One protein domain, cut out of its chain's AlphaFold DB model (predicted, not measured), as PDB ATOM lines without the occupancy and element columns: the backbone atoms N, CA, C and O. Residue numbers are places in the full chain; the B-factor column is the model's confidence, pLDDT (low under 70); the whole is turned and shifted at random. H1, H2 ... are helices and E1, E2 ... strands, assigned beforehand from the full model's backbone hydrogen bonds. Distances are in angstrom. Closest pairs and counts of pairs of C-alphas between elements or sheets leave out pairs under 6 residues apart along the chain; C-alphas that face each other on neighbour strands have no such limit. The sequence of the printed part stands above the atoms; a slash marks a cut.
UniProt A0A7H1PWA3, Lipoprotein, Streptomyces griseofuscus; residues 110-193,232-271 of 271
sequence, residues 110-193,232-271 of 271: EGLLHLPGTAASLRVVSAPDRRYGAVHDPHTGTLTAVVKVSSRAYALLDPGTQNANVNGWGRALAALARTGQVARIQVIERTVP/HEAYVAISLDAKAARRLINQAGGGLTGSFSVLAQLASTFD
ATOM      1  N   GLU A 110      44.896   4.811  -5.008       66.56
ATOM      2  CA  GLU A 110      43.475   4.653  -4.730       66.56
ATOM      3  C   GLU A 110      42.700   5.835  -5.323       66.56
ATOM      4  O   GLU A 110      43.077   6.999  -5.162       66.56
ATOM      5  N   GLY A 111      41.695   5.508  -6.132       73.81
ATOM      6  CA  GLY A 111      40.870   6.496  -6.808       73.81
ATOM      7  C   GLY A 111      41.325   6.950  -8.196       73.81
ATOM      8  O   GLY A 111      40.499   7.476  -8.928       73.81
ATOM      9  N   LEU A 112      42.572   6.764  -8.644       83.69
ATOM     10  CA  LEU A 112      42.954   7.216  -9.993       83.69
ATOM     11  C   LEU A 112      42.344   6.319 -11.085       83.69
ATOM     12  O   LEU A 112      42.623   5.124 -11.158       83.69
ATOM     13  N   LEU A 113      41.544   6.914 -11.972       80.31
ATOM     14  CA  LEU A 113      40.934   6.233 -13.107       80.31
ATOM     15  C   LEU A 113      41.900   6.230 -14.293       80.31
ATOM     16  O   LEU A 113      42.200   7.268 -14.882       80.31
ATOM     17  N   HIS A 114      42.350   5.044 -14.692       76.94
ATOM     18  CA  HIS A 114      43.260   4.853 -15.824       76.94
ATOM     19  C   HIS A 114      42.546   4.932 -17.185       76.94
ATOM     20  O   HIS A 114      42.751   4.088 -18.046       76.94
ATOM     21  N   LEU A 115      41.697   5.931 -17.405       82.88
ATOM     22  CA  LEU A 115      40.922   6.049 -18.643       82.88
ATOM     23  C   LEU A 115      41.794   6.506 -19.826       82.88
ATOM     24  O   LEU A 115      42.836   7.136 -19.634       82.88
ATOM     25  N   PRO A 116      41.403   6.223 -21.077       78.62
ATOM     26  CA  PRO A 116      42.124   6.726 -22.237       78.62
ATOM     27  C   PRO A 116      41.978   8.249 -22.401       78.62
ATOM     28  O   PRO A 116      40.983   8.874 -22.027       78.62
ATOM     29  N   GLY A 117      42.969   8.861 -23.052       78.12
ATOM     30  CA  GLY A 117      42.865  10.234 -23.541       78.12
ATOM     31  C   GLY A 117      42.889  11.296 -22.439       78.12
ATOM     32  O   GLY A 117      43.756  11.289 -21.573       78.12
ATOM     33  N   THR A 118      41.992  12.280 -22.527       75.56
ATOM     34  CA  THR A 118      41.911  13.398 -21.569       75.56
ATOM     35  C   THR A 118      41.317  12.991 -20.223       75.56
ATOM     36  O   THR A 118      41.514  13.704 -19.248       75.56
ATOM     37  N   ALA A 119      40.641  11.842 -20.153       81.06
ATOM     38  CA  ALA A 119      40.063  11.311 -18.921       81.06
ATOM     39  C   ALA A 119      41.078  10.540 -18.051       81.06
ATOM     40  O   ALA A 119      40.751  10.139 -16.938       81.06
ATOM     41  N   ALA A 120      42.319  10.359 -18.518       77.62
ATOM     42  CA  ALA A 120      43.355   9.553 -17.857       77.62
ATOM     43  C   ALA A 120      43.789  10.040 -16.466       77.62
ATOM     44  O   ALA A 120      44.550   9.365 -15.780       77.62
ATOM     45  N   SER A 121      43.396  11.254 -16.083       82.38
ATOM     46  CA  SER A 121      43.760  11.870 -14.804       82.38
ATOM     47  C   SER A 121      42.575  12.047 -13.862       82.38
ATOM     48  O   SER A 121      42.754  12.660 -12.808       82.38
ATOM     49  N   LEU A 122      41.392  11.531 -14.218       90.38
ATOM     50  CA  LEU A 122      40.233  11.559 -13.331       90.38
ATOM     51  C   LEU A 122      40.528  10.758 -12.062       90.38
ATOM     52  O   LEU A 122      41.173   9.710 -12.105       90.38
ATOM     53  N   ARG A 123      40.069  11.269 -10.922       91.25
ATOM     54  CA  ARG A 123      40.251  10.630  -9.619       91.25
ATOM     55  C   ARG A 123      38.904  10.477  -8.938       91.25
ATOM     56  O   ARG A 123      38.245  11.472  -8.681       91.25
ATOM     57  N   VAL A 124      38.513   9.257  -8.617       91.56
ATOM     58  CA  VAL A 124      37.467   8.973  -7.642       91.56
ATOM     59  C   VAL A 124      38.026   9.311  -6.270       91.56
ATOM     60  O   VAL A 124      39.029   8.760  -5.834       91.56
ATOM     61  N   VAL A 125      37.402  10.267  -5.613       91.00
ATOM     62  CA  VAL A 125      37.732  10.688  -4.260       91.00
ATOM     63  C   VAL A 125      36.510  10.444  -3.394       91.00
ATOM     64  O   VAL A 125      35.384  10.662  -3.837       91.00
ATOM     65  N   SER A 126      36.722   9.985  -2.170       89.56
ATOM     66  CA  SER A 126      35.644   9.837  -1.193       89.56
ATOM     67  C   SER A 126      35.561  11.084  -0.330       89.56
ATOM     68  O   SER A 126      36.586  11.706  -0.031       89.56
ATOM     69  N   ALA A 127      34.346  11.440   0.080       87.88
ATOM     70  CA  ALA A 127      34.138  12.482   1.070       87.88
ATOM     71  C   ALA A 127      34.878  12.132   2.380       87.88
ATOM     72  O   ALA A 127      35.101  10.949   2.660       87.88
ATOM     73  N   PRO A 128      35.257  13.125   3.207       85.81
ATOM     74  CA  PRO A 128      35.951  12.882   4.476       85.81
ATOM     75  C   PRO A 128      35.208  11.928   5.423       85.81
ATOM     76  O   PRO A 128      35.836  11.154   6.139       85.81
ATOM     77  N   ASP A 129      33.875  11.950   5.393       84.31
ATOM     78  CA  ASP A 129      32.997  11.059   6.162       84.31
ATOM     79  C   ASP A 129      32.734   9.706   5.475       84.31
ATOM     80  O   ASP A 129      32.009   8.869   6.007       84.31
ATOM     81  N   ARG A 130      33.322   9.486   4.291       82.56
ATOM     82  CA  ARG A 130      33.190   8.301   3.430       82.56
ATOM     83  C   ARG A 130      31.756   7.930   3.039       82.56
ATOM     84  O   ARG A 130      31.548   6.833   2.527       82.56
ATOM     85  N   ARG A 131      30.777   8.824   3.216       81.62
ATOM     86  CA  ARG A 131      29.372   8.529   2.889       81.62
ATOM     87  C   ARG A 131      29.082   8.534   1.393       81.62
ATOM     88  O   ARG A 131      28.169   7.849   0.949       81.62
ATOM     89  N   TYR A 132      29.862   9.279   0.617       83.56
ATOM     90  CA  TYR A 132      29.714   9.342  -0.831       83.56
ATOM     91  C   TYR A 132      31.056   9.590  -1.525       83.56
ATOM     92  O   TYR A 132      32.035  10.033  -0.917       83.56
ATOM     93  N   GLY A 133      31.098   9.269  -2.817       88.31
ATOM     94  CA  GLY A 133      32.241   9.497  -3.696       88.31
ATOM     95  C   GLY A 133      31.947  10.569  -4.739       88.31
ATOM     96  O   GLY A 133      30.804  10.773  -5.144       88.31
ATOM     97  N   ALA A 134      32.995  11.242  -5.200       93.00
ATOM     98  CA  ALA A 134      32.941  12.185  -6.305       93.00
ATOM     99  C   ALA A 134      34.117  11.961  -7.260       93.00
ATOM    100  O   ALA A 134      35.183  11.481  -6.876       93.00
ATOM    101  N   VAL A 135      33.937  12.333  -8.523       93.94
ATOM    102  CA  VAL A 135      34.990  12.294  -9.537       93.94
ATOM    103  C   VAL A 135      35.621  13.677  -9.643       93.94
ATOM    104  O   VAL A 135      34.986  14.636 -10.081       93.94
ATOM    105  N   HIS A 136      36.881  13.779  -9.245       93.81
ATOM    106  CA  HIS A 136      37.704  14.968  -9.385       93.81
ATOM    107  C   HIS A 136      38.481  14.937 -10.705       93.81
ATOM    108  O   HIS A 136      39.276  14.027 -10.956       93.81
ATOM    109  N   ASP A 137      38.285  15.963 -11.527       93.25
ATOM    110  CA  ASP A 137      39.102  16.242 -12.704       93.25
ATOM    111  C   ASP A 137      40.133  17.332 -12.360       93.25
ATOM    112  O   ASP A 137      39.770  18.507 -12.236       93.25
ATOM    113  N   PRO A 138      41.426  16.984 -12.218       89.00
ATOM    114  CA  PRO A 138      42.461  17.956 -11.887       89.00
ATOM    115  C   PRO A 138      42.800  18.905 -13.047       89.00
ATOM    116  O   PRO A 138      43.447  19.923 -12.815       89.00
ATOM    117  N   HIS A 139      42.422  18.586 -14.290       88.19
ATOM    118  CA  HIS A 139      42.725  19.418 -15.454       88.19
ATOM    119  C   HIS A 139      41.736  20.574 -15.590       88.19
ATOM    120  O   HIS A 139      42.139  21.722 -15.790       88.19
ATOM    121  N   THR A 140      40.441  20.283 -15.461       89.25
ATOM    122  CA  THR A 140      39.387  21.307 -15.456       89.25
ATOM    123  C   THR A 140      39.202  21.938 -14.079       89.25
ATOM    124  O   THR A 140      38.712  23.062 -13.997       89.25
ATOM    125  N   GLY A 141      39.635  21.261 -13.009       92.69
ATOM    126  CA  GLY A 141      39.421  21.692 -11.630       92.69
ATOM    127  C   GLY A 141      37.969  21.510 -11.198       92.69
ATOM    128  O   GLY A 141      37.420  22.381 -10.531       92.69
ATOM    129  N   THR A 142      37.329  20.418 -11.620       95.38
ATOM    130  CA  THR A 142      35.921  20.147 -11.302       95.38
ATOM    131  C   THR A 142      35.762  18.935 -10.399       95.38
ATOM    132  O   THR A 142      36.442  17.930 -10.598       95.38
ATOM    133  N   LEU A 143      34.825  19.000  -9.454       96.00
ATOM    134  CA  LEU A 143      34.445  17.878  -8.592       96.00
ATOM    135  C   LEU A 143      33.002  17.474  -8.903       96.00
ATOM    136  O   LEU A 143      32.103  18.300  -8.791       96.00
ATOM    137  N   THR A 144      32.786  16.232  -9.331       95.38
ATOM    138  CA  THR A 144      31.483  15.766  -9.830       95.38
ATOM    139  C   THR A 144      30.886  14.703  -8.923       95.38
ATOM    140  O   THR A 144      31.466  13.628  -8.791       95.38
ATOM    141  N   ALA A 145      29.720  14.980  -8.343       93.31
ATOM    142  CA  ALA A 145      28.894  13.973  -7.679       93.31
ATOM    143  C   ALA A 145      27.896  13.378  -8.679       93.31
ATOM    144  O   ALA A 145      27.455  14.067  -9.600       93.31
ATOM    145  N   VAL A 146      27.541  12.109  -8.486       91.62
ATOM    146  CA  VAL A 146      26.506  11.420  -9.262       91.62
ATOM    147  C   VAL A 146      25.472  10.884  -8.285       91.62
ATOM    148  O   VAL A 146      25.807  10.090  -7.410       91.62
ATOM    149  N   VAL A 147      24.227  11.326  -8.437       89.38
ATOM    150  CA  VAL A 147      23.091  10.929  -7.602       89.38
ATOM    151  C   VAL A 147      22.179  10.040  -8.439       89.38
ATOM    152  O   VAL A 147      21.840  10.401  -9.568       89.38
ATOM    153  N   LYS A 148      21.803   8.867  -7.921       88.69
ATOM    154  CA  LYS A 148      20.770   8.028  -8.545       88.69
ATOM    155  C   LYS A 148      19.413   8.636  -8.213       88.69
ATOM    156  O   LYS A 148      19.115   8.847  -7.045       88.69
ATOM    157  N   VAL A 149      18.608   8.902  -9.232       88.00
ATOM    158  CA  VAL A 149      17.279   9.498  -9.078       88.00
ATOM    159  C   VAL A 149      16.249   8.483  -9.547       88.00
ATOM    160  O   VAL A 149      16.465   7.759 -10.516       88.00
ATOM    161  N   SER A 150      15.123   8.406  -8.847       82.06
ATOM    162  CA  SER A 150      14.002   7.559  -9.246       82.06
ATOM    163  C   SER A 150      12.728   8.387  -9.278       82.06
ATOM    164  O   SER A 150      12.520   9.250  -8.430       82.06
ATOM    165  N   SER A 151      11.879   8.133 -10.271       73.88
ATOM    166  CA  SER A 151      10.522   8.672 -10.306       73.88
ATOM    167  C   SER A 151       9.552   7.506 -10.410       73.88
ATOM    168  O   SER A 151       9.786   6.564 -11.170       73.88
ATOM    169  N   ARG A 152       8.478   7.533  -9.622       72.94
ATOM    170  CA  ARG A 152       7.427   6.522  -9.733       72.94
ATOM    171  C   ARG A 152       6.461   6.949 -10.824       72.94
ATOM    172  O   ARG A 152       5.855   8.007 -10.714       72.94
ATOM    173  N   ALA A 153       6.343   6.108 -11.850       75.62
ATOM    174  CA  ALA A 153       5.274   6.142 -12.842       75.62
ATOM    175  C   ALA A 153       4.940   7.543 -13.392       75.62
ATOM    176  O   ALA A 153       3.770   7.884 -13.525       75.62
ATOM    177  N   TYR A 154       5.956   8.351 -13.734       80.88
ATOM    178  CA  TYR A 154       5.752   9.723 -14.226       80.88
ATOM    179  C   TYR A 154       4.749   9.788 -15.391       80.88
ATOM    180  O   TYR A 154       3.872  10.646 -15.406       80.88
ATOM    181  N   ALA A 155       4.828   8.825 -16.316       81.38
ATOM    182  CA  ALA A 155       3.923   8.715 -17.461       81.38
ATOM    183  C   ALA A 155       2.451   8.454 -17.082       81.38
ATOM    184  O   ALA A 155       1.571   8.734 -17.888       81.38
ATOM    185  N   LEU A 156       2.182   7.931 -15.879       87.62
ATOM    186  CA  LEU A 156       0.831   7.671 -15.366       87.62
ATOM    187  C   LEU A 156       0.282   8.823 -14.510       87.62
ATOM    188  O   LEU A 156      -0.871   8.764 -14.089       87.62
ATOM    189  N   LEU A 157       1.092   9.843 -14.214       87.62
ATOM    190  CA  LEU A 157       0.635  11.021 -13.479       87.62
ATOM    191  C   LEU A 157      -0.334  11.838 -14.337       87.62
ATOM    192  O   LEU A 157      -0.206  11.873 -15.561       87.62
ATOM    193  N   ASP A 158      -1.267  12.539 -13.695       90.75
ATOM    194  CA  ASP A 158      -2.132  13.476 -14.402       90.75
ATOM    195  C   ASP A 158      -1.304  14.628 -15.020       90.75
ATOM    196  O   ASP A 158      -0.236  14.984 -14.498       90.75
ATOM    197  N   PRO A 159      -1.770  15.247 -16.122       89.75
ATOM    198  CA  PRO A 159      -1.020  16.297 -16.815       89.75
ATOM    199  C   PRO A 159      -0.643  17.498 -15.932       89.75
ATOM    200  O   PRO A 159       0.403  18.118 -16.142       89.75
ATOM    201  N   GLY A 160      -1.461  17.832 -14.928       90.19
ATOM    202  CA  GLY A 160      -1.177  18.916 -13.985       90.19
ATOM    203  C   GLY A 160       0.033  18.598 -13.109       90.19
ATOM    204  O   GLY A 160       0.965  19.402 -13.029       90.19
ATOM    205  N   THR A 161       0.074  17.399 -12.531       89.38
ATOM    206  CA  THR A 161       1.225  16.911 -11.762       89.38
ATOM    207  C   THR A 161       2.476  16.765 -12.635       89.38
ATOM    208  O   THR A 161       3.568  17.165 -12.222       89.38
ATOM    209  N   GLN A 162       2.346  16.263 -13.870       88.50
ATOM    210  CA  GLN A 162       3.468  16.190 -14.817       88.50
ATOM    211  C   GLN A 162       4.089  17.572 -15.072       88.50
ATOM    212  O   GLN A 162       5.314  17.724 -14.979       88.50
ATOM    213  N   ASN A 163       3.253  18.585 -15.321       88.88
ATOM    214  CA  ASN A 163       3.678  19.972 -15.512       88.88
ATOM    215  C   ASN A 163       4.278  20.582 -14.240       88.88
ATOM    216  O   ASN A 163       5.294  21.279 -14.310       88.88
ATOM    217  N   ALA A 164       3.697  20.318 -13.068       89.00
ATOM    218  CA  ALA A 164       4.230  20.786 -11.792       89.00
ATOM    219  C   ALA A 164       5.652  20.254 -11.540       89.00
ATOM    220  O   ALA A 164       6.531  21.031 -11.157       89.00
ATOM    221  N   ASN A 165       5.899  18.974 -11.838       88.50
ATOM    222  CA  ASN A 165       7.214  18.337 -11.730       88.50
ATOM    223  C   ASN A 165       8.236  18.942 -12.705       88.50
ATOM    224  O   ASN A 165       9.345  19.287 -12.294       88.50
ATOM    225  N   VAL A 166       7.862  19.149 -13.974       88.38
ATOM    226  CA  VAL A 166       8.735  19.797 -14.978       88.38
ATOM    227  C   VAL A 166       9.074  21.231 -14.569       88.38
ATOM    228  O   VAL A 166      10.233  21.643 -14.625       88.38
ATOM    229  N   ASN A 167       8.087  21.989 -14.091       90.25
ATOM    230  CA  ASN A 167       8.298  23.347 -13.598       90.25
ATOM    231  C   ASN A 167       9.169  23.371 -12.331       90.25
ATOM    232  O   ASN A 167      10.017  24.253 -12.184       90.25
ATOM    233  N   GLY A 168       8.990  22.405 -11.425       89.81
ATOM    234  CA  GLY A 168       9.841  22.211 -10.249       89.81
ATOM    235  C   GLY A 168      11.297  21.966 -10.633       89.81
ATOM    236  O   GLY A 168      12.187  22.659 -10.137       89.81
ATOM    237  N   TRP A 169      11.527  21.079 -11.600       89.38
ATOM    238  CA  TRP A 169      12.849  20.828 -12.166       89.38
ATOM    239  C   TRP A 169      13.472  22.089 -12.781       89.38
ATOM    240  O   TRP A 169      14.624  22.422 -12.499       89.38
ATOM    241  N   GLY A 170      12.697  22.853 -13.557       90.19
ATOM    242  CA  GLY A 170      13.140  24.130 -14.121       90.19
ATOM    243  C   GLY A 170      13.566  25.141 -13.050       90.19
ATOM    244  O   GLY A 170      14.604  25.793 -13.193       90.19
ATOM    245  N   ARG A 171      12.819  25.238 -11.941       90.19
ATOM    246  CA  ARG A 171      13.184  26.093 -10.798       90.19
ATOM    247  C   ARG A 171      14.462  25.624 -10.103       90.19
ATOM    248  O   ARG A 171      15.304  26.467  -9.799       90.19
ATOM    249  N   ALA A 172      14.637  24.316  -9.899       89.69
ATOM    250  CA  ALA A 172      15.855  23.754  -9.313       89.69
ATOM    251  C   ALA A 172      17.087  24.071 -10.178       89.69
ATOM    252  O   ALA A 172      18.083  24.600  -9.679       89.69
ATOM    253  N   LEU A 173      16.993  23.861 -11.496       90.25
ATOM    254  CA  LEU A 173      18.052  24.232 -12.438       90.25
ATOM    255  C   LEU A 173      18.350  25.737 -12.419       90.25
ATOM    256  O   LEU A 173      19.518  26.127 -12.428       90.25
ATOM    257  N   ALA A 174      17.323  26.588 -12.362       89.19
ATOM    258  CA  ALA A 174      17.501  28.037 -12.287       89.19
ATOM    259  C   ALA A 174      18.184  28.479 -10.979       89.19
ATOM    260  O   ALA A 174      19.024  29.383 -11.003       89.19
ATOM    261  N   ALA A 175      17.854  27.843  -9.851       89.88
ATOM    262  CA  ALA A 175      18.493  28.098  -8.562       89.88
ATOM    263  C   ALA A 175      19.974  27.695  -8.590       89.88
ATOM    264  O   ALA A 175      20.839  28.512  -8.269       89.88
ATOM    265  N   LEU A 176      20.272  26.485  -9.073       90.00
ATOM    266  CA  LEU A 176      21.638  25.979  -9.216       90.00
ATOM    267  C   LEU A 176      22.477  26.846 -10.167       90.00
ATOM    268  O   LEU A 176      23.611  27.199  -9.838       90.00
ATOM    269  N   ALA A 177      21.914  27.262 -11.306       87.88
ATOM    270  CA  ALA A 177      22.595  28.121 -12.275       87.88
ATOM    271  C   ALA A 177      22.928  29.513 -11.709       87.88
ATOM    272  O   ALA A 177      23.968  30.083 -12.043       87.88
ATOM    273  N   ARG A 178      22.083  30.054 -10.820       88.69
ATOM    274  CA  ARG A 178      22.286  31.375 -10.198       88.69
ATOM    275  C   ARG A 178      23.485  31.414  -9.251       88.69
ATOM    276  O   ARG A 178      24.066  32.479  -9.066       88.69
ATOM    277  N   THR A 179      23.873  30.279  -8.668       86.19
ATOM    278  CA  THR A 179      25.004  30.216  -7.724       86.19
ATOM    279  C   THR A 179      26.350  30.551  -8.370       86.19
ATOM    280  O   THR A 179      27.279  30.940  -7.663       86.19
ATOM    281  N   GLY A 180      26.475  30.367  -9.692       89.06
ATOM    282  CA  GLY A 180      27.718  30.544 -10.449       89.06
ATOM    283  C   GLY A 180      28.807  29.501 -10.158       89.06
ATOM    284  O   GLY A 180      29.891  29.594 -10.722       89.06
ATOM    285  N   GLN A 181      28.540  28.520  -9.292       92.69
ATOM    286  CA  GLN A 181      29.521  27.529  -8.829       92.69
ATOM    287  C   GLN A 181      29.435  26.209  -9.593       92.69
ATOM    288  O   GLN A 181      30.380  25.425  -9.604       92.69
ATOM    289  N   VAL A 182      28.289  25.943 -10.217       93.94
ATOM    290  CA  VAL A 182      28.035  24.703 -10.942       93.94
ATOM    291  C   VAL A 182      28.586  24.822 -12.362       93.94
ATOM    292  O   VAL A 182      28.118  25.629 -13.160       93.94
ATOM    293  N   ALA A 183      29.572  23.988 -12.689       93.75
ATOM    294  CA  ALA A 183      30.164  23.905 -14.021       93.75
ATOM    295  C   ALA A 183      29.228  23.205 -15.018       93.75
ATOM    296  O   ALA A 183      29.185  23.546 -16.204       93.75
ATOM    297  N   ARG A 184      28.529  22.161 -14.551       92.56
ATOM    298  CA  ARG A 184      27.668  21.310 -15.375       92.56
ATOM    299  C   ARG A 184      26.662  20.551 -14.517       92.56
ATOM    300  O   ARG A 184      27.009  20.063 -13.448       92.56
ATOM    301  N   ILE A 185      25.456  20.394 -15.054       93.06
ATOM    302  CA  ILE A 185      24.473  19.398 -14.617       93.06
ATOM    303  C   ILE A 185      24.205  18.498 -15.820       93.06
ATOM    304  O   ILE A 185      24.030  18.996 -16.934       93.06
ATOM    305  N   GLN A 186      24.219  17.187 -15.619       93.31
ATOM    306  CA  GLN A 186      23.952  16.205 -16.661       93.31
ATOM    307  C   GLN A 186      22.960  15.169 -16.142       93.31
ATOM    308  O   GLN A 186      23.225  14.506 -15.146       93.31
ATOM    309  N   VAL A 187      21.845  15.015 -16.850       92.06
ATOM    310  CA  VAL A 187      20.917  13.900 -16.646       92.06
ATOM    311  C   VAL A 187      21.388  12.746 -17.525       92.06
ATOM    312  O   VAL A 187      21.674  12.940 -18.708       92.06
ATOM    313  N   ILE A 188      21.533  11.570 -16.931       92.88
ATOM    314  CA  ILE A 188      21.976  10.349 -17.593       92.88
ATOM    315  C   ILE A 188      20.890   9.316 -17.365       92.88
ATOM    316  O   ILE A 188      20.585   8.985 -16.225       92.88
ATOM    317  N   GLU A 189      20.336   8.793 -18.446       89.62
ATOM    318  CA  GLU A 189      19.474   7.623 -18.399       89.62
ATOM    319  C   GLU A 189      20.232   6.453 -19.013       89.62
ATOM    320  O   GLU A 189      20.856   6.582 -20.073       89.62
ATOM    321  N   ARG A 190      20.225   5.321 -18.318       87.44
ATOM    322  CA  ARG A 190      20.854   4.091 -18.773       87.44
ATOM    323  C   ARG A 190      19.837   2.967 -18.694       87.44
ATOM    324  O   ARG A 190      19.304   2.685 -17.628       87.44
ATOM    325  N   THR A 191      19.645   2.285 -19.814       83.12
ATOM    326  CA  THR A 191      18.984   0.983 -19.866       83.12
ATOM    327  C   THR A 191      20.056  -0.089 -19.768       83.12
ATOM    328  O   THR A 191      20.908  -0.209 -20.655       83.12
ATOM    329  N   VAL A 192      20.065  -0.832 -18.668       74.00
ATOM    330  CA  VAL A 192      20.938  -2.002 -18.517       74.00
ATOM    331  C   VAL A 192      20.088  -3.225 -18.791       74.00
ATOM    332  O   VAL A 192      19.039  -3.327 -18.166       74.00
ATOM    333  N   PRO A 193      20.490  -4.140 -19.687       72.06
ATOM    334  CA  PRO A 193      19.849  -5.444 -19.747       72.06
ATOM    335  C   PRO A 193      19.993  -6.098 -18.371       72.06
ATOM    336  O   PRO A 193      21.119  -6.312 -17.914       72.06
ATOM    337  N   HIS A 232      15.343   1.002 -16.378       78.81
ATOM    338  CA  HIS A 232      15.759   2.366 -16.649       78.81
ATOM    339  C   HIS A 232      16.324   2.949 -15.358       78.81
ATOM    340  O   HIS A 232      15.603   3.179 -14.387       78.81
ATOM    341  N   GLU A 233      17.631   3.178 -15.336       86.38
ATOM    342  CA  GLU A 233      18.296   3.864 -14.240       86.38
ATOM    343  C   GLU A 233      18.560   5.313 -14.641       86.38
ATOM    344  O   GLU A 233      19.246   5.581 -15.631       86.38
ATOM    345  N   ALA A 234      18.026   6.250 -13.860       89.50
ATOM    346  CA  ALA A 234      18.284   7.669 -14.036       89.50
ATOM    347  C   ALA A 234      19.314   8.157 -13.011       89.50
ATOM    348  O   ALA A 234      19.269   7.826 -11.825       89.50
ATOM    349  N   TYR A 235      20.239   8.984 -13.477       92.12
ATOM    350  CA  TYR A 235      21.258   9.627 -12.667       92.12
ATOM    351  C   TYR A 235      21.320  11.112 -12.987       92.12
ATOM    352  O   TYR A 235      21.189  11.527 -14.140       92.12
ATOM    353  N   VAL A 236      21.602  11.912 -11.969       92.94
ATOM    354  CA  VAL A 236      21.953  13.320 -12.119       92.94
ATOM    355  C   VAL A 236      23.397  13.491 -11.675       92.94
ATOM    356  O   VAL A 236      23.749  13.236 -10.526       92.94
ATOM    357  N   ALA A 237      24.251  13.908 -12.604       94.38
ATOM    358  CA  ALA A 237      25.624  14.287 -12.324       94.38
ATOM    359  C   ALA A 237      25.720  15.809 -12.185       94.38
ATOM    360  O   ALA A 237      25.334  16.544 -13.096       94.38
ATOM    361  N   ILE A 238      26.264  16.280 -11.064       93.81
ATOM    362  CA  ILE A 238      26.490  17.700 -10.783       93.81
ATOM    363  C   ILE A 238      27.980  17.958 -10.573       93.81
ATOM    364  O   ILE A 238      28.615  17.349  -9.716       93.81
ATOM    365  N   SER A 239      28.542  18.859 -11.376       95.38
ATOM    366  CA  SER A 239      29.957  19.232 -11.342       95.38
ATOM    367  C   SER A 239      30.132  20.615 -10.724       95.38
ATOM    368  O   SER A 239      29.675  21.610 -11.285       95.38
ATOM    369  N   LEU A 240      30.854  20.686  -9.610       95.94
ATOM    370  CA  LEU A 240      31.325  21.918  -8.981       95.94
ATOM    371  C   LEU A 240      32.571  22.440  -9.710       95.94
ATOM    372  O   LEU A 240      33.513  21.676  -9.923       95.94
ATOM    373  N   ASP A 241      32.606  23.726 -10.059       95.88
ATOM    374  CA  ASP A 241      33.816  24.424 -10.511       95.88
ATOM    375  C   ASP A 241      34.605  24.917  -9.290       95.88
ATOM    376  O   ASP A 241      34.189  25.851  -8.598       95.88
ATOM    377  N   ALA A 242      35.773  24.322  -9.026       94.56
ATOM    378  CA  ALA A 242      36.585  24.686  -7.869       94.56
ATOM    379  C   ALA A 242      37.124  26.125  -7.937       94.56
ATOM    380  O   ALA A 242      37.385  26.736  -6.899       94.56
ATOM    381  N   LYS A 243      37.290  26.699  -9.139       94.12
ATOM    382  CA  LYS A 243      37.736  28.091  -9.299       94.12
ATOM    383  C   LYS A 243      36.604  29.052  -8.969       94.12
ATOM    384  O   LYS A 243      36.826  29.994  -8.210       94.12
ATOM    385  N   ALA A 244      35.408  28.799  -9.496       94.62
ATOM    386  CA  ALA A 244      34.243  29.637  -9.225       94.62
ATOM    387  C   ALA A 244      33.793  29.538  -7.755       94.62
ATOM    388  O   ALA A 244      33.450  30.543  -7.136       94.62
ATOM    389  N   ALA A 245      33.881  28.347  -7.157       95.19
ATOM    390  CA  ALA A 245      33.505  28.096  -5.766       95.19
ATOM    391  C   ALA A 245      34.622  28.360  -4.741       95.19
ATOM    392  O   ALA A 245      34.437  28.102  -3.551       95.19
ATOM    393  N   ARG A 246      35.776  28.906  -5.158       95.31
ATOM    394  CA  ARG A 246      36.982  29.037  -4.318       95.31
ATOM    395  C   ARG A 246      36.720  29.686  -2.958       95.31
ATOM    396  O   ARG A 246      37.259  29.229  -1.954       95.31
ATOM    397  N   ARG A 247      35.892  30.739  -2.907       95.50
ATOM    398  CA  ARG A 247      35.567  31.438  -1.649       95.50
ATOM    399  C   ARG A 247      34.855  30.520  -0.656       95.50
ATOM    400  O   ARG A 247      35.246  30.473   0.504       95.50
ATOM    401  N   LEU A 248      33.843  29.789  -1.120       94.94
ATOM    402  CA  LEU A 248      33.051  28.886  -0.283       94.94
ATOM    403  C   LEU A 248      33.860  27.659   0.129       94.94
ATOM    404  O   LEU A 248      33.822  27.267   1.288       94.94
ATOM    405  N   ILE A 249      34.669  27.122  -0.788       96.12
ATOM    406  CA  ILE A 249      35.594  26.023  -0.493       96.12
ATOM    407  C   ILE A 249      36.546  26.423   0.635       96.12
ATOM    408  O   ILE A 249      36.716  25.664   1.584       96.12
ATOM    409  N   ASN A 250      37.136  27.620   0.567       96.06
ATOM    410  CA  ASN A 250      38.033  28.115   1.612       96.06
ATOM    411  C   ASN A 250      37.315  28.306   2.958       96.06
ATOM    412  O   ASN A 250      37.877  27.953   3.990       96.06
ATOM    413  N   GLN A 251      36.081  28.822   2.953       95.88
ATOM    414  CA  GLN A 251      35.264  28.969   4.167       95.88
ATOM    415  C   GLN A 251      34.888  27.614   4.788       95.88
ATOM    416  O   GLN A 251      34.790  27.506   6.004       95.88
ATOM    417  N   ALA A 252      34.738  26.573   3.967       92.69
ATOM    418  CA  ALA A 252      34.400  25.218   4.393       92.69
ATOM    419  C   ALA A 252      35.623  24.343   4.756       92.69
ATOM    420  O   ALA A 252      35.512  23.118   4.793       92.69
ATOM    421  N   GLY A 253      36.795  24.945   4.999       91.31
ATOM    422  CA  GLY A 253      38.019  24.237   5.411       91.31
ATOM    423  C   GLY A 253      39.051  24.009   4.301       91.31
ATOM    424  O   GLY A 253      40.122  23.466   4.561       91.31
ATOM    425  N   GLY A 254      38.776  24.455   3.074       92.06
ATOM    426  CA  GLY A 254      39.722  24.437   1.959       92.06
ATOM    427  C   GLY A 254      39.944  23.059   1.325       92.06
ATOM    428  O   GLY A 254      39.459  22.023   1.783       92.06
ATOM    429  N   GLY A 255      40.685  23.056   0.216       91.25
ATOM    430  CA  GLY A 255      41.067  21.835  -0.497       91.25
ATOM    431  C   GLY A 255      39.878  20.970  -0.932       91.25
ATOM    432  O   GLY A 255      38.796  21.469  -1.252       91.25
ATOM    433  N   LEU A 256      40.088  19.650  -0.961       90.38
ATOM    434  CA  LEU A 256      39.035  18.694  -1.314       90.38
ATOM    435  C   LEU A 256      37.955  18.606  -0.233       90.38
ATOM    436  O   LEU A 256      36.787  18.529  -0.585       90.38
ATOM    437  N   THR A 257      38.316  18.689   1.048       91.44
ATOM    438  CA  THR A 257      37.362  18.671   2.168       91.44
ATOM    439  C   THR A 257      36.307  19.766   2.029       91.44
ATOM    440  O   THR A 257      35.118  19.462   1.984       91.44
ATOM    441  N   GLY A 258      36.726  21.022   1.846       93.06
ATOM    442  CA  GLY A 258      35.797  22.127   1.616       93.06
ATOM    443  C   GLY A 258      35.018  21.989   0.305       93.06
ATOM    444  O   GLY A 258      33.844  22.344   0.246       93.06
ATOM    445  N   SER A 259      35.633  21.412  -0.733       94.06
ATOM    446  CA  SER A 259      34.947  21.120  -2.003       94.06
ATOM    447  C   SER A 259      33.825  20.098  -1.834       94.06
ATOM    448  O   SER A 259      32.754  20.282  -2.405       94.06
ATOM    449  N   PHE A 260      34.039  19.060  -1.025       94.38
ATOM    450  CA  PHE A 260      33.013  18.083  -0.675       94.38
ATOM    451  C   PHE A 260      31.878  18.716   0.128       94.38
ATOM    452  O   PHE A 260      30.721  18.493  -0.203       94.38
ATOM    453  N   SER A 261      32.178  19.567   1.111       93.44
ATOM    454  CA  SER A 261      31.144  20.270   1.882       93.44
ATOM    455  C   SER A 261      30.227  21.121   0.995       93.44
ATOM    456  O   SER A 261      29.007  21.059   1.127       93.44
ATOM    457  N   VAL A 262      30.800  21.877   0.051       93.62
ATOM    458  CA  VAL A 262      30.020  22.681  -0.907       93.62
ATOM    459  C   VAL A 262      29.249  21.784  -1.880       93.62
ATOM    460  O   VAL A 262      28.080  22.033  -2.164       93.62
ATOM    461  N   LEU A 263      29.875  20.714  -2.376       92.88
ATOM    462  CA  LEU A 263      29.227  19.772  -3.286       92.88
ATOM    463  C   LEU A 263      28.051  19.042  -2.623       92.88
ATOM    464  O   LEU A 263      27.036  18.852  -3.282       92.88
ATOM    465  N   ALA A 264      28.151  18.687  -1.340       90.25
ATOM    466  CA  ALA A 264      27.060  18.080  -0.579       90.25
ATOM    467  C   ALA A 264      25.837  19.000  -0.501       90.25
ATOM    468  O   ALA A 264      24.727  18.553  -0.762       90.25
ATOM    469  N   GLN A 265      26.044  20.289  -0.211       89.31
ATOM    470  CA  GLN A 265      24.961  21.283  -0.172       89.31
ATOM    471  C   GLN A 265      24.273  21.450  -1.533       89.31
ATOM    472  O   GLN A 265      23.073  21.699  -1.607       89.31
ATOM    473  N   LEU A 266      25.026  21.322  -2.627       88.31
ATOM    474  CA  LEU A 266      24.453  21.351  -3.972       88.31
ATOM    475  C   LEU A 266      23.714  20.046  -4.298       88.31
ATOM    476  O   LEU A 266      22.639  20.086  -4.890       88.31
ATOM    477  N   ALA A 267      24.276  18.899  -3.912       85.81
ATOM    478  CA  ALA A 267      23.694  17.585  -4.164       85.81
ATOM    479  C   ALA A 267      22.394  17.355  -3.377       85.81
ATOM    480  O   ALA A 267      21.471  16.775  -3.937       85.81
ATOM    481  N   SER A 268      22.271  17.899  -2.161       84.62
ATOM    482  CA  SER A 268      21.046  17.820  -1.349       84.62
ATOM    483  C   SER A 268      19.853  18.567  -1.953       84.62
ATOM    484  O   SER A 268      18.762  18.525  -1.408       84.62
ATOM    485  N   THR A 269      20.036  19.284  -3.068       81.19
ATOM    486  CA  THR A 269      18.913  19.826  -3.857       81.19
ATOM    487  C   THR A 269      18.137  18.711  -4.579       81.19
ATOM    488  O   THR A 269      17.031  18.953  -5.057       81.19
ATOM    489  N   PHE A 270      18.726  17.516  -4.703       76.00
ATOM    490  CA  PHE A 270      18.130  16.350  -5.364       76.00
ATOM    491  C   PHE A 270      17.652  15.257  -4.392       76.00
ATOM    492  O   PHE A 270      17.150  14.243  -4.879       76.00
ATOM    493  N   ASP A 271      17.827  15.452  -3.081       65.94
ATOM    494  CA  ASP A 271      17.189  14.636  -2.034       65.94
ATOM    495  C   ASP A 271      15.736  15.098  -1.822       65.94
ATOM    496  O   ASP A 271      14.857  14.222  -1.657       65.94
TER     497      ASP A 271
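AT A GLANCE: This is residues 110 to 193 and 232 to 271 of the 271 residues of the protein "Lipoprotein" of Streptomyces griseofuscus (UniProt A0A7H1PWA3). A strongly twisted sheet of five antiparallel strands has the helix H3 packed across one face, with the short helix H2 beside the beginning of H3. The long helix H1 makes a separate arm: it only grazes the sheet with its residues 173 to 177, and its other end reaches far away from it. The printed part has 124 residues, with three named helices and five named strands in the order E1, E2, E3, H1, E4, E5, H2, H3; the sheet's order is E1, E2, E3, E5, E4, and the class is mixed, helices and strands. The whole is only just compact, close to loose, with a radius of gyration of the C-alphas of 16.1 A and spans of 46 by 37 by 27 A.

IN THESE COORDINATES: In the sheet, E1 is residues 123 to 126, beginning at C-alpha 123 (40.251, 10.630, -9.619), E2 is 133 to 137, and E3 is 142 to 149, 21.6 A long. E5, residues 232 to 241, measures 29.2 A, and E4, residues 182 to 191, measures 26.9 A. H1 is residues 159 to 178, 28.5 A from C-alpha 159 (-1.020, 16.297, -16.815) to C-alpha 178. H2 is residues 246 to 251, and H3, residues 255 to 267, runs 18.3 A to C-alpha 267 (23.694, 17.585, -4.164).

HOW THE PARTS SIT: E1, E2 and E3 form a meander, each strand the antiparallel neighbour of the one before; N 125 and O 134 are 2.8 A apart, and N 135 and O 144 are 2.8 A apart. E3 and E5 are antiparallel, with N 147 and O 236 at 2.9 A. E5 and the edge strand E4 are antiparallel, with N 188 and O 235 at 2.8 A. E3, H1 and E4 make a split strand-helix-strand unit, two strands running the same way with E5 between them, and its crossover is right-handed. H3 is on the sheet at a height of 8.2 A; its closest C-alphas to E5 are Leu 263 and Leu 240, 6.4 A apart. H2 touches H3 about perpendicular, at 84 degrees, with the C-alphas of Ile 249 and Gly 258 closest at 4.4 A. H1 and H3 are close but not clearly touching; the C-alphas of Leu 176 and Leu 266 are closest, at 7.5 A. In H1, H2 and H3 every O i to N i+4 pair is within hydrogen-bond range.

THE WHOLE: The C-alphas farthest apart are those of Glu 110 and Gly 160, 47.8 A. Residues 194 to 231 are cut out, and C-alphas 193 and 232 are 9.3 A apart across the cut. Of the links printed whole, none is long. The mean pLDDT of the printed part is 88.2, and residues 110 and 271 are under 70.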